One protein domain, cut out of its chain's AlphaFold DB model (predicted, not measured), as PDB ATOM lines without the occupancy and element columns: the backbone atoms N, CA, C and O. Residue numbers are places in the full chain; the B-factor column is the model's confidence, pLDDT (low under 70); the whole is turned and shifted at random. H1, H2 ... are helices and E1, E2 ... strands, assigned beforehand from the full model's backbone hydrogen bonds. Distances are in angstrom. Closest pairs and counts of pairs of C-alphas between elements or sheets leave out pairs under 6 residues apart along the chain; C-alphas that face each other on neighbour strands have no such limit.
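AT A GLANCE: This is residues 4 to 36, 51 to 71 and 95 to 132 of the 136 residues of an uncharacterized protein of Collimonas fungivorans (strain Ter331) (UniProt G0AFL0). A twisted sheet of five antiparallel strands has the long helix H2 over one face and the short helix H1 on the opposite face. A small separate hairpin, E2 and E3, comes near the sheet's strands E5 and E6 at Phe 33. The 92 printed residues hold two named helices and seven named strands, in the order E1 H1 E2 E3 E4 E5 E6 E7 H2; the large sheet runs E1, E7, E6, E5, E4. The class is mixed, helices and strands; the whole is compact, with a radius of gyration of the C-alphas of 12.9 A and spans of 37 by 31 by 19 A.

HOW THE PARTS SIT: E1, residues 4 to 9, is an edge strand, antiparallel to its neighbour E7, residues 105 to 113; N 7 and O 107 are 2.9 A apart. H1, residues 14 to 18, is on the sheet at a height of 7.6 A, only just over E6, residues 95 to 100, where 3 of its C-alphas fall; their closest C-alphas, of Phe 14 and Gly 100, are 4.7 A apart. E2, residues 24 to 27, and E3, residues 30 to 33, form a hairpin, with N 25 and O 32 at 2.9 A. The closest C-alphas of E3 and E5, residues 61 to 71, are those of Phe 33 and Gly 66, 6.6 A. E4, residues 54 to 58, the other edge strand, forms a hairpin with E5, with N 56 and O 63 at 3.0 A. E5 and E6 are antiparallel neighbours, with N 66 and O 96 at 2.8 A. E6 and E7 form a hairpin, with N 97 and O 108 at 2.9 A. H2, residues 116 to 130, is on the sheet's opposite face from H1; its closest C-alphas with E7 are those of Gly 118 and Val 112, 5.1 A. In H1 and H2 every O i to N i+4 pair is within hydrogen-bond range.

IN THESE COORDINATES: E1 begins at C-alpha 4, (36.574, -38.017, -36.132). E5 is 31.4 A long, E7 27.4 A and H2 21.3 A, ending at C-alpha 130, (43.584, -37.444, -21.799).

THE WHOLE: The farthest C-alphas, of Asp 11 and Lys 116, are 38.6 A apart. Residues 37 to 50 and 72 to 94 are not printed; the C-alpha gaps are 15.2 A and 14.3 A. The links printed whole are tight. No printed residue is under 70 in pLDDT.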
ATOM      1  N   ASP A   4      36.254 -37.254 -37.337       82.62
ATOM      2  CA  ASP A   4      36.574 -38.017 -36.132       82.62
ATOM      3  C   ASP A   4      36.557 -39.498 -36.492       82.62
ATOM      4  O   ASP A   4      35.626 -39.983 -37.142       82.62
ATOM      5  N   THR A   5      37.603 -40.205 -36.094       86.69
ATOM      6  CA  THR A   5      37.689 -41.654 -36.196       86.69
ATOM      7  C   THR A   5      38.144 -42.183 -34.852       86.69
ATOM      8  O   THR A   5      39.172 -41.755 -34.348       86.69
ATOM      9  N   PHE A   6      37.406 -43.135 -34.289       90.06
ATOM     10  CA  PHE A   6      37.753 -43.788 -33.033       90.06
ATOM     11  C   PHE A   6      37.618 -45.296 -33.206       90.06
ATOM     12  O   PHE A   6      36.554 -45.795 -33.574       90.06
ATOM     13  N   GLN A   7      38.699 -46.033 -32.962       91.56
ATOM     14  CA  GLN A   7      38.735 -47.482 -33.123       91.56
ATOM     15  C   GLN A   7      39.263 -48.140 -31.854       91.56
ATOM     16  O   GLN A   7      40.372 -47.849 -31.415       91.56
ATOM     17  N   VAL A   8      38.496 -49.086 -31.313       92.44
ATOM     18  CA  VAL A   8      38.947 -49.974 -30.235       92.44
ATOM     19  C   VAL A   8      39.506 -51.251 -30.846       92.44
ATOM     20  O   VAL A   8      38.851 -51.890 -31.671       92.44
ATOM     21  N   LYS A   9      40.695 -51.649 -30.407       92.44
ATOM     22  CA  LYS A   9      41.333 -52.912 -30.761       92.44
ATOM     23  C   LYS A   9      41.274 -53.850 -29.558       92.44
ATOM     24  O   LYS A   9      42.010 -53.697 -28.581       92.44
ATOM     25  N   LYS A  10      40.323 -54.783 -29.610       90.94
ATOM     26  CA  LYS A  10      40.135 -55.803 -28.572       90.94
ATOM     27  C   LYS A  10      41.228 -56.855 -28.678       90.94
ATOM     28  O   LYS A  10      41.589 -57.231 -29.789       90.94
ATOM     29  N   ASP A  11      41.728 -57.302 -27.530       91.50
ATOM     30  CA  ASP A  11      42.784 -58.320 -27.430       91.50
ATOM     31  C   ASP A  11      44.077 -57.945 -28.188       91.50
ATOM     32  O   ASP A  11      44.894 -58.797 -28.533       91.50
ATOM     33  N   GLN A  12      44.272 -56.644 -28.422       92.88
ATOM     34  CA  GLN A  12      45.479 -56.062 -28.990       92.88
ATOM     35  C   GLN A  12      46.048 -55.058 -27.976       92.88
ATOM     36  O   GLN A  12      45.548 -53.930 -27.879       92.88
ATOM     37  N   PRO A  13      47.075 -55.438 -27.195       94.06
ATOM     38  CA  PRO A  13      47.724 -54.522 -26.268       94.06
ATOM     39  C   PRO A  13      48.411 -53.377 -27.008       94.06
ATOM     40  O   PRO A  13      48.763 -53.484 -28.187       94.06
ATOM     41  N   PHE A  14      48.664 -52.284 -26.288       95.06
ATOM     42  CA  PHE A  14      49.296 -51.108 -26.883       95.06
ATOM     43  C   PHE A  14      50.691 -51.394 -27.455       95.06
ATOM     44  O   PHE A  14      51.052 -50.830 -28.480       95.06
ATOM     45  N   SER A  15      51.461 -52.300 -26.846       93.19
ATOM     46  CA  SER A  15      52.771 -52.710 -27.368       93.19
ATOM     47  C   SER A  15      52.675 -53.305 -28.775       93.19
ATOM     48  O   SER A  15      53.465 -52.943 -29.640       93.19
ATOM     49  N   THR A  16      51.681 -54.163 -29.026       94.19
ATOM     50  CA  THR A  16      51.431 -54.740 -30.352       94.19
ATOM     51  C   THR A  16      50.953 -53.677 -31.334       94.19
ATOM     52  O   THR A  16      51.433 -53.645 -32.461       94.19
ATOM     53  N   LEU A  17      50.050 -52.783 -30.912       93.50
ATOM     54  CA  LEU A  17      49.588 -51.674 -31.750       93.50
ATOM     55  C   LEU A  17      50.742 -50.736 -32.146       93.50
ATOM     56  O   LEU A  17      50.846 -50.360 -33.306       93.50
ATOM     57  N   LYS A  18      51.630 -50.387 -31.204       92.62
ATOM     58  CA  LYS A  18      52.791 -49.500 -31.415       92.62
ATOM     59  C   LYS A  18      53.792 -50.065 -32.430       92.62
ATOM     60  O   LYS A  18      54.497 -49.296 -33.074       92.62
ATOM     61  N   SER A  19      53.865 -51.388 -32.564       91.38
ATOM     62  CA  SER A  19      54.735 -52.070 -33.532       91.38
ATOM     63  C   SER A  19      54.084 -52.308 -34.896       91.38
ATOM     64  O   SER A  19      54.753 -52.804 -35.800       91.38
ATOM     65  N   ASP A  20      52.801 -51.989 -35.054       93.12
ATOM     66  CA  ASP A  20      52.069 -52.207 -36.296       93.12
ATOM     67  C   ASP A  20      52.320 -51.058 -37.284       93.12
ATOM     68  O   ASP A  20      51.956 -49.901 -37.043       93.12
ATOM     69  N   SER A  21      52.926 -51.395 -38.424       91.44
ATOM     70  CA  SER A  21      53.281 -50.438 -39.472       91.44
ATOM     71  C   SER A  21      52.076 -49.802 -40.166       91.44
ATOM     72  O   SER A  21      52.228 -48.784 -40.835       91.44
ATOM     73  N   ALA A  22      50.880 -50.384 -40.023       90.69
ATOM     74  CA  ALA A  22      49.649 -49.770 -40.509       90.69
ATOM     75  C   ALA A  22      49.262 -48.523 -39.697       90.69
ATOM     76  O   ALA A  22      48.543 -47.666 -40.203       90.69
ATOM     77  N   TYR A  23      49.732 -48.413 -38.448       92.31
ATOM     78  CA  TYR A  23      49.397 -47.311 -37.543       92.31
ATOM     79  C   TYR A  23      50.585 -46.415 -37.217       92.31
ATOM     80  O   TYR A  23      50.381 -45.230 -36.946       92.31
ATOM     81  N   PHE A  24      51.811 -46.942 -37.259       94.62
ATOM     82  CA  PHE A  24      53.013 -46.181 -36.948       94.62
ATOM     83  C   PHE A  24      54.131 -46.419 -37.951       94.62
ATOM     84  O   PHE A  24      54.428 -47.546 -38.328       94.62
ATOM     85  N   THR A  25      54.823 -45.353 -38.318       93.44
ATOM     86  CA  THR A  25      56.081 -45.416 -39.060       93.44
ATOM     87  C   THR A  25      57.223 -44.966 -38.157       93.44
ATOM     88  O   THR A  25      57.018 -44.229 -37.188       93.44
ATOM     89  N   SER A  26      58.439 -45.433 -38.438       91.19
ATOM     90  CA  SER A  26      59.634 -44.966 -37.741       91.19
ATOM     91  C   SER A  26      60.626 -44.387 -38.732       91.19
ATOM     92  O   SER A  26      60.908 -45.009 -39.754       91.19
ATOM     93  N   ASP A  27      61.130 -43.202 -38.413       89.31
ATOM     94  CA  ASP A  27      62.155 -42.503 -39.180       89.31
ATOM     95  C   ASP A  27      63.125 -41.829 -38.203       89.31
ATOM     96  O   ASP A  27      62.696 -41.224 -37.218       89.31
ATOM     97  N   ASP A  28      64.429 -41.999 -38.429       89.81
ATOM     98  CA  ASP A  28      65.511 -41.474 -37.578       89.81
ATOM     99  C   ASP A  28      65.300 -41.713 -36.062       89.81
ATOM    100  O   ASP A  28      65.422 -40.819 -35.222       89.81
ATOM    101  N   GLY A  29      64.878 -42.930 -35.696       87.19
ATOM    102  CA  GLY A  29      64.624 -43.325 -34.303       87.19
ATOM    103  C   GLY A  29      63.398 -42.671 -33.650       87.19
ATOM    104  O   GLY A  29      63.132 -42.906 -32.471       87.19
ATOM    105  N   LYS A  30      62.627 -41.875 -34.396       93.44
ATOM    106  CA  LYS A  30      61.361 -41.281 -33.958       93.44
ATOM    107  C   LYS A  30      60.195 -42.091 -34.505       93.44
ATOM    108  O   LYS A  30      60.291 -42.693 -35.574       93.44
ATOM    109  N   SER A  31      59.092 -42.116 -33.765       94.06
ATOM    110  CA  SER A  31      57.840 -42.734 -34.206       94.06
ATOM    111  C   SER A  31      56.876 -41.664 -34.695       94.06
ATOM    112  O   SER A  31      56.771 -40.596 -34.096       94.06
ATOM    113  N   TYR A  32      56.141 -41.967 -35.753       95.44
ATOM    114  CA  TYR A  32      55.141 -41.110 -36.372       95.44
ATOM    115  C   TYR A  32      53.864 -41.928 -36.556       95.44
ATOM    116  O   TYR A  32      53.924 -43.140 -36.728       95.44
ATOM    117  N   PHE A  33      52.701 -41.288 -36.506       95.50
ATOM    118  CA  PHE A  33      51.449 -41.931 -36.910       95.50
ATOM    119  C   PHE A  33      51.449 -42.139 -38.427       95.50
ATOM    120  O   PHE A  33      51.766 -41.214 -39.169       95.50
ATOM    121  N   ALA A  34      51.094 -43.322 -38.908       92.12
ATOM    122  CA  ALA A  34      50.963 -43.540 -40.342       92.12
ATOM    123  C   ALA A  34      49.890 -42.595 -40.913       92.12
ATOM    124  O   ALA A  34      48.821 -42.424 -40.325       92.12
ATOM    125  N   GLN A  35      50.186 -41.959 -42.046       86.94
ATOM    126  CA  GLN A  35      49.225 -41.138 -42.774       86.94
ATOM    127  C   GLN A  35      48.967 -41.752 -44.141       86.94
ATOM    128  O   GLN A  35      49.905 -42.134 -44.839       86.94
ATOM    129  N   GLU A  36      47.701 -41.810 -44.532       81.50
ATOM    130  CA  GLU A  36      47.322 -42.243 -45.871       81.50
ATOM    131  C   GLU A  36      47.455 -41.080 -46.861       81.50
ATOM    132  O   GLU A  36      47.010 -39.957 -46.602       81.50
ATOM    133  N   GLN A  51      54.358 -34.140 -36.935       95.06
ATOM    134  CA  GLN A  51      55.238 -34.104 -35.781       95.06
ATOM    135  C   GLN A  51      55.522 -35.524 -35.282       95.06
ATOM    136  O   GLN A  51      54.627 -36.375 -35.340       95.06
ATOM    137  N   PRO A  52      56.735 -35.778 -34.755       96.00
ATOM    138  CA  PRO A  52      57.018 -37.003 -34.023       96.00
ATOM    139  C   PRO A  52      55.982 -37.233 -32.925       96.00
ATOM    140  O   PRO A  52      55.557 -36.290 -32.250       96.00
ATOM    141  N   ALA A  53      55.591 -38.485 -32.739       96.88
ATOM    142  CA  ALA A  53      54.704 -38.874 -31.666       96.88
ATOM    143  C   ALA A  53      55.404 -38.696 -30.309       96.88
ATOM    144  O   ALA A  53      56.554 -39.094 -30.122       96.88
ATOM    145  N   THR A  54      54.696 -38.105 -29.356       97.19
ATOM    146  CA  THR A  54      55.133 -37.926 -27.971       97.19
ATOM    147  C   THR A  54      54.448 -38.945 -27.078       97.19
ATOM    148  O   THR A  54      53.244 -39.169 -27.220       97.19
ATOM    149  N   GLU A  55      55.186 -39.522 -26.137       95.81
ATOM    150  CA  GLU A  55      54.606 -40.421 -25.140       95.81
ATOM    151  C   GLU A  55      53.648 -39.671 -24.209       95.81
ATOM    152  O   GLU A  55      53.875 -38.517 -23.839       95.81
ATOM    153  N   ILE A  56      52.548 -40.334 -23.864       95.12
ATOM    154  CA  ILE A  56      51.514 -39.833 -22.959       95.12
ATOM    155  C   ILE A  56      51.030 -40.961 -22.044       95.12
ATOM    156  O   ILE A  56      51.185 -42.143 -22.361       95.12
ATOM    157  N   SER A  57      50.369 -40.586 -20.954       92.19
ATOM    158  CA  SER A  57      49.663 -41.513 -20.068       92.19
ATOM    159  C   SER A  57      48.202 -41.090 -19.932       92.19
ATOM    160  O   SER A  57      47.912 -39.896 -19.839       92.19
ATOM    161  N   ILE A  58      47.292 -42.065 -19.932       90.00
ATOM    162  CA  ILE A  58      45.845 -41.869 -19.761       90.00
ATOM    163  C   ILE A  58      45.377 -42.857 -18.691       90.00
ATOM    164  O   ILE A  58      45.204 -44.042 -18.972       90.00
ATOM    165  N   GLY A  59      45.231 -42.392 -17.447       86.81
ATOM    166  CA  GLY A  59      45.050 -43.294 -16.304       86.81
ATOM    167  C   GLY A  59      46.210 -44.291 -16.212       86.81
ATOM    168  O   GLY A  59      47.367 -43.877 -16.197       86.81
ATOM    169  N   ASP A  60      45.893 -45.587 -16.226       87.44
ATOM    170  CA  ASP A  60      46.873 -46.685 -16.196       87.44
ATOM    171  C   ASP A  60      47.364 -47.116 -17.594       87.44
ATOM    172  O   ASP A  60      48.121 -48.079 -17.737       87.44
ATOM    173  N   MET A  61      46.925 -46.429 -18.655       92.00
ATOM    174  CA  MET A  61      47.330 -46.718 -20.031       92.00
ATOM    175  C   MET A  61      48.556 -45.902 -20.436       92.00
ATOM    176  O   MET A  61      48.658 -44.708 -20.141       92.00
ATOM    177  N   ASN A  62      49.433 -46.530 -21.216       93.56
ATOM    178  CA  ASN A  62      50.490 -45.837 -21.945       93.56
ATOM    179  C   ASN A  62      50.020 -45.552 -23.369       93.56
ATOM    180  O   ASN A  62      49.248 -46.324 -23.945       93.56
ATOM    181  N   GLY A  63      50.496 -44.452 -23.940       95.19
ATOM    182  CA  GLY A  63      50.079 -44.035 -25.264       95.19
ATOM    183  C   GLY A  63      51.085 -43.165 -25.994       95.19
ATOM    184  O   GLY A  63      52.145 -42.799 -25.489       95.19
ATOM    185  N   LEU A  64      50.700 -42.826 -27.215       97.06
ATOM    186  CA  LEU A  64      51.361 -41.891 -28.101       97.06
ATOM    187  C   LEU A  64      50.356 -40.832 -28.546       97.06
ATOM    188  O   LEU A  64      49.176 -41.113 -28.764       97.06
ATOM    189  N   LEU A  65      50.851 -39.614 -28.708       96.94
ATOM    190  CA  LEU A  65      50.115 -38.468 -29.219       96.94
ATOM    191  C   LEU A  65      50.908 -37.839 -30.353       96.94
ATOM    192  O   LEU A  65      52.099 -37.599 -30.205       96.94
ATOM    193  N   GLY A  66      50.260 -37.547 -31.474       96.62
ATOM    194  CA  GLY A  66      50.900 -36.934 -32.629       96.62
ATOM    195  C   GLY A  66      50.012 -35.880 -33.265       96.62
ATOM    196  O   GLY A  66      48.793 -36.025 -33.317       96.62
ATOM    197  N   TYR A  67      50.633 -34.829 -33.784       96.56
ATOM    198  CA  TYR A  67      49.949 -33.833 -34.598       96.56
ATOM    199  C   TYR A  67      50.335 -34.003 -36.057       96.56
ATOM    200  O   TYR A  67      51.496 -34.271 -36.382       96.56
ATOM    201  N   SER A  68      49.363 -33.805 -36.933       95.25
ATOM    202  CA  SER A  68      49.585 -33.844 -38.368       95.25
ATOM    203  C   SER A  68      48.723 -32.824 -39.091       95.25
ATOM    204  O   SER A  68      47.671 -32.417 -38.611       95.25
ATOM    205  N   GLU A  69      49.177 -32.409 -40.260       95.44
ATOM    206  CA  GLU A  69      48.470 -31.528 -41.170       95.44
ATOM    207  C   GLU A  69      48.197 -32.300 -42.457       95.44
ATOM    208  O   GLU A  69      49.122 -32.853 -43.059       95.44
ATOM    209  N   ILE A  70      46.936 -32.326 -42.883       94.06
ATOM    210  CA  ILE A  70      46.523 -32.955 -44.139       94.06
ATOM    211  C   ILE A  70      45.814 -31.940 -45.024       94.06
ATOM    212  O   ILE A  70      45.011 -31.125 -44.570       94.06
ATOM    213  N   PHE A  71      46.102 -31.991 -46.315       93.38
ATOM    214  CA  PHE A  71      45.373 -31.252 -47.330       93.38
ATOM    215  C   PHE A  71      44.347 -32.171 -47.977       93.38
ATOM    216  O   PHE A  71      44.704 -33.252 -48.440       93.38
ATOM    217  N   LEU A  95      44.807 -34.216 -34.698       96.81
ATOM    218  CA  LEU A  95      45.340 -34.796 -33.480       96.81
ATOM    219  C   LEU A  95      45.112 -36.301 -33.535       96.81
ATOM    220  O   LEU A  95      43.974 -36.754 -33.635       96.81
ATOM    221  N   ASN A  96      46.198 -37.051 -33.432       96.62
ATOM    222  CA  ASN A  96      46.210 -38.500 -33.400       96.62
ATOM    223  C   ASN A  96      46.592 -38.947 -31.993       96.62
ATOM    224  O   ASN A  96      47.559 -38.439 -31.419       96.62
ATOM    225  N   ILE A  97      45.835 -39.879 -31.428       96.25
ATOM    226  CA  ILE A  97      46.123 -40.476 -30.127       96.25
ATOM    227  C   ILE A  97      45.944 -41.979 -30.256       96.25
ATOM    228  O   ILE A  97      44.938 -42.447 -30.776       96.25
ATOM    229  N   ALA A  98      46.895 -42.735 -29.734       96.31
ATOM    230  CA  ALA A  98      46.732 -44.159 -29.521       96.31
ATOM    231  C   ALA A  98      47.193 -44.495 -28.115       96.31
ATOM    232  O   ALA A  98      48.264 -44.055 -27.703       96.31
ATOM    233  N   ALA A  99      46.408 -45.264 -27.378       95.81
ATOM    234  CA  ALA A  99      46.770 -45.683 -26.034       95.81
ATOM    235  C   ALA A  99      46.152 -47.038 -25.712       95.81
ATOM    236  O   ALA A  99      45.208 -47.483 -26.365       95.81
ATOM    237  N   GLY A 100      46.688 -47.712 -24.706       94.31
ATOM    238  CA  GLY A 100      46.122 -48.964 -24.237       94.31
ATOM    239  C   GLY A 100      46.879 -49.568 -23.070       94.31
ATOM    240  O   GLY A 100      47.959 -49.118 -22.685       94.31
ATOM    241  N   GLY A 101      46.278 -50.617 -22.520       90.31
ATOM    242  CA  GLY A 101      46.849 -51.428 -21.454       90.31
ATOM    243  C   GLY A 101      47.369 -52.769 -21.969       90.31
ATOM    244  O   GLY A 101      47.710 -52.934 -23.143       90.31
ATOM    245  N   GLN A 102      47.390 -53.758 -21.075       88.75
ATOM    246  CA  GLN A 102      47.885 -55.109 -21.369       88.75
ATOM    247  C   GLN A 102      46.952 -55.958 -22.244       88.75
ATOM    248  O   GLN A 102      47.377 -56.999 -22.736       88.75
ATOM    249  N   LYS A 103      45.689 -55.551 -22.421       89.31
ATOM    250  CA  LYS A 103      44.689 -56.350 -23.147       89.31
ATOM    251  C   LYS A 103      44.086 -55.631 -24.346       89.31
ATOM    252  O   LYS A 103      43.954 -56.223 -25.406       89.31
ATOM    253  N   ASN A 104      43.727 -54.365 -24.175       90.81
ATOM    254  CA  ASN A 104      43.049 -53.582 -25.199       90.81
ATOM    255  C   ASN A 104      43.823 -52.299 -25.475       90.81
ATOM    256  O   ASN A 104      44.503 -51.764 -24.594       90.81
ATOM    257  N   SER A 105      43.646 -51.783 -26.682       94.94
ATOM    258  CA  SER A 105      44.113 -50.464 -27.081       94.94
ATOM    259  C   SER A 105      43.057 -49.753 -27.915       94.94
ATOM    260  O   SER A 105      42.072 -50.345 -28.360       94.94
ATOM    261  N   PHE A 106      43.246 -48.459 -28.112       94.56
ATOM    262  CA  PHE A 106      42.473 -47.673 -29.049       94.56
ATOM    263  C   PHE A 106      43.393 -46.780 -29.871       94.56
ATOM    264  O   PHE A 106      44.506 -46.451 -29.458       94.56
ATOM    265  N   ILE A 107      42.888 -46.371 -31.027       95.19
ATOM    266  CA  ILE A 107      43.465 -45.318 -31.850       95.19
ATOM    267  C   ILE A 107      42.357 -44.355 -32.257       95.19
ATOM    268  O   ILE A 107      41.240 -44.767 -32.579       95.19
ATOM    269  N   THR A 108      42.669 -43.070 -32.214       94.56
ATOM    270  CA  THR A 108      41.789 -42.007 -32.660       94.56
ATOM    271  C   THR A 108      42.535 -40.962 -33.472       94.56
ATOM    272  O   THR A 108      43.689 -40.643 -33.179       94.56
ATOM    273  N   MET A 109      41.850 -40.420 -34.475       94.69
ATOM    274  CA  MET A 109      42.263 -39.247 -35.230       94.69
ATOM    275  C   MET A 109      41.099 -38.263 -35.286       94.69
ATOM    276  O   MET A 109      40.032 -38.579 -35.815       94.69
ATOM    277  N   TYR A 110      41.346 -37.052 -34.792       95.81
ATOM    278  CA  TYR A 110      40.408 -35.940 -34.831       95.81
ATOM    279  C   TYR A 110      40.997 -34.776 -35.626       95.81
ATOM    280  O   TYR A 110      42.026 -34.218 -35.247       95.81
ATOM    281  N   CYS A 111      40.340 -34.399 -36.721       94.69
ATOM    282  CA  CYS A 111      40.788 -33.373 -37.654       94.69
ATOM    283  C   CYS A 111      39.795 -32.215 -37.753       94.69
ATOM    284  O   CYS A 111      38.575 -32.397 -37.831       94.69
ATOM    285  N   VAL A 112      40.329 -31.000 -37.835       95.75
ATOM    286  CA  VAL A 112      39.557 -29.756 -37.921       95.75
ATOM    287  C   VAL A 112      40.165 -28.805 -38.950       95.75
ATOM    288  O   VAL A 112      41.375 -28.830 -39.161       95.75
ATOM    289  N   PRO A 113      39.375 -27.906 -39.561       94.62
ATOM    290  CA  PRO A 113      39.917 -26.873 -40.435       94.62
ATOM    291  C   PRO A 113      40.928 -25.988 -39.705       94.62
ATOM    292  O   PRO A 113      40.629 -25.477 -38.615       94.62
ATOM    293  N   LYS A 114      42.080 -25.751 -40.340       93.06
ATOM    294  CA  LYS A 114      43.163 -24.904 -39.823       93.06
ATOM    295  C   LYS A 114      42.673 -23.477 -39.573       93.06
ATOM    296  O   LYS A 114      42.550 -22.654 -40.478       93.06
ATOM    297  N   SER A 115      42.314 -23.199 -38.324       93.69
ATOM    298  CA  SER A 115      41.651 -21.965 -37.888       93.69
ATOM    299  C   SER A 115      41.765 -21.799 -36.369       93.69
ATOM    300  O   SER A 115      42.059 -22.754 -35.651       93.69
ATOM    301  N   LYS A 116      41.480 -20.597 -35.843       94.56
ATOM    302  CA  LYS A 116      41.464 -20.355 -34.384       94.56
ATOM    303  C   LYS A 116      40.459 -21.262 -33.661       94.56
ATOM    304  O   LYS A 116      40.795 -21.843 -32.632       94.56
ATOM    305  N   THR A 117      39.256 -21.410 -34.218       94.69
ATOM    306  CA  THR A 117      38.208 -22.286 -33.671       94.69
ATOM    307  C   THR A 117      38.613 -23.755 -33.751       94.69
ATOM    308  O   THR A 117      38.461 -24.475 -32.771       94.69
ATOM    309  N   GLY A 118      39.195 -24.186 -34.875       93.44
ATOM    310  CA  GLY A 118      39.734 -25.539 -35.019       93.44
ATOM    311  C   GLY A 118      40.778 -25.850 -33.947       93.44
ATOM    312  O   GLY A 118      40.640 -26.827 -33.217       93.44
ATOM    313  N   LYS A 119      41.761 -24.964 -33.754       93.94
ATOM    314  CA  LYS A 119      42.795 -25.141 -32.724       93.94
ATOM    315  C   LYS A 119      42.208 -25.306 -31.319       93.94
ATOM    316  O   LYS A 119      42.693 -26.139 -30.558       93.94
ATOM    317  N   LYS A 120      41.161 -24.543 -30.982       95.94
ATOM    318  CA  LYS A 120      40.442 -24.714 -29.712       95.94
ATOM    319  C   LYS A 120      39.796 -26.100 -29.628       95.94
ATOM    320  O   LYS A 120      40.035 -26.809 -28.661       95.94
ATOM    321  N   ASN A 121      39.079 -26.519 -30.668       95.25
ATOM    322  CA  ASN A 121      38.422 -27.826 -30.707       95.25
ATOM    323  C   ASN A 121      39.414 -28.997 -30.587       95.25
ATOM    324  O   ASN A 121      39.101 -29.980 -29.924       95.25
ATOM    325  N   LEU A 122      40.603 -28.909 -31.196       95.31
ATOM    326  CA  LEU A 122      41.658 -29.920 -31.025       95.31
ATOM    327  C   LEU A 122      42.129 -30.005 -29.577       95.31
ATOM    328  O   LEU A 122      42.351 -31.099 -29.064       95.31
ATOM    329  N   GLN A 123      42.283 -28.858 -28.918       95.62
ATOM    330  CA  GLN A 123      42.698 -28.826 -27.523       95.62
ATOM    331  C   GLN A 123      41.605 -29.363 -26.595       95.62
ATOM    332  O   GLN A 123      41.910 -30.118 -25.673       95.62
ATOM    333  N   ASP A 124      40.345 -29.030 -26.862       94.69
ATOM    334  CA  ASP A 124      39.200 -29.553 -26.117       94.69
ATOM    335  C   ASP A 124      39.105 -31.082 -26.280       94.69
ATOM    336  O   ASP A 124      38.977 -31.796 -25.287       94.69
ATOM    337  N   TYR A 125      39.281 -31.601 -27.503       94.31
ATOM    338  CA  TYR A 125      39.316 -33.044 -27.773       94.31
ATOM    339  C   TYR A 125      40.493 -33.742 -27.082       94.31
ATOM    340  O   TYR A 125      40.314 -34.772 -26.435       94.31
ATOM    341  N   LYS A 126      41.697 -33.158 -27.151       94.81
ATOM    342  CA  LYS A 126      42.872 -33.655 -26.422       94.81
ATOM    343  C   LYS A 126      42.568 -33.792 -24.938       94.81
ATOM    344  O   LYS A 126      42.818 -34.839 -24.354       94.81
ATOM    345  N   ASN A 127      42.036 -32.736 -24.332       93.69
ATOM    346  CA  ASN A 127      41.715 -32.729 -22.912       93.69
ATOM    347  C   ASN A 127      40.637 -33.768 -22.583       93.69
ATOM    348  O   ASN A 127      40.731 -34.410 -21.544       93.69
ATOM    349  N   TYR A 128      39.640 -33.953 -23.451       91.50
ATOM    350  CA  TYR A 128      38.617 -34.980 -23.275       91.50
ATOM    351  C   TYR A 128      39.221 -36.392 -23.241       91.50
ATOM    352  O   TYR A 128      38.969 -37.132 -22.295       91.50
ATOM    353  N   ILE A 129      40.073 -36.738 -24.213       90.88
ATOM    354  CA  ILE A 129      40.709 -38.062 -24.288       90.88
ATOM    355  C   ILE A 129      41.715 -38.278 -23.152       90.88
ATOM    356  O   ILE A 129      41.707 -39.329 -22.521       90.88
ATOM    357  N   LEU A 130      42.567 -37.295 -22.849       89.50
ATOM    358  CA  LEU A 130      43.584 -37.444 -21.799       89.50
ATOM    359  C   LEU A 130      42.985 -37.536 -20.390       89.50
ATOM    360  O   LEU A 130      43.597 -38.124 -19.502       89.50
ATOM    361  N   ASN A 131      41.795 -36.971 -20.180       85.88
ATOM    362  CA  ASN A 131      41.059 -37.092 -18.924       85.88
ATOM    363  C   ASN A 131      40.031 -38.229 -18.949       85.88
ATOM    364  O   ASN A 131      39.229 -38.336 -18.016       85.88
ATOM    365  N   PHE A 132      40.036 -39.066 -19.990       73.12
ATOM    366  CA  PHE A 132      39.175 -40.232 -20.052       73.12
ATOM    367  C   PHE A 132      39.570 -41.184 -18.923       73.12
ATOM    368  O   PHE A 132      40.658 -41.755 -18.910       73.12
TER     369      PHE A 132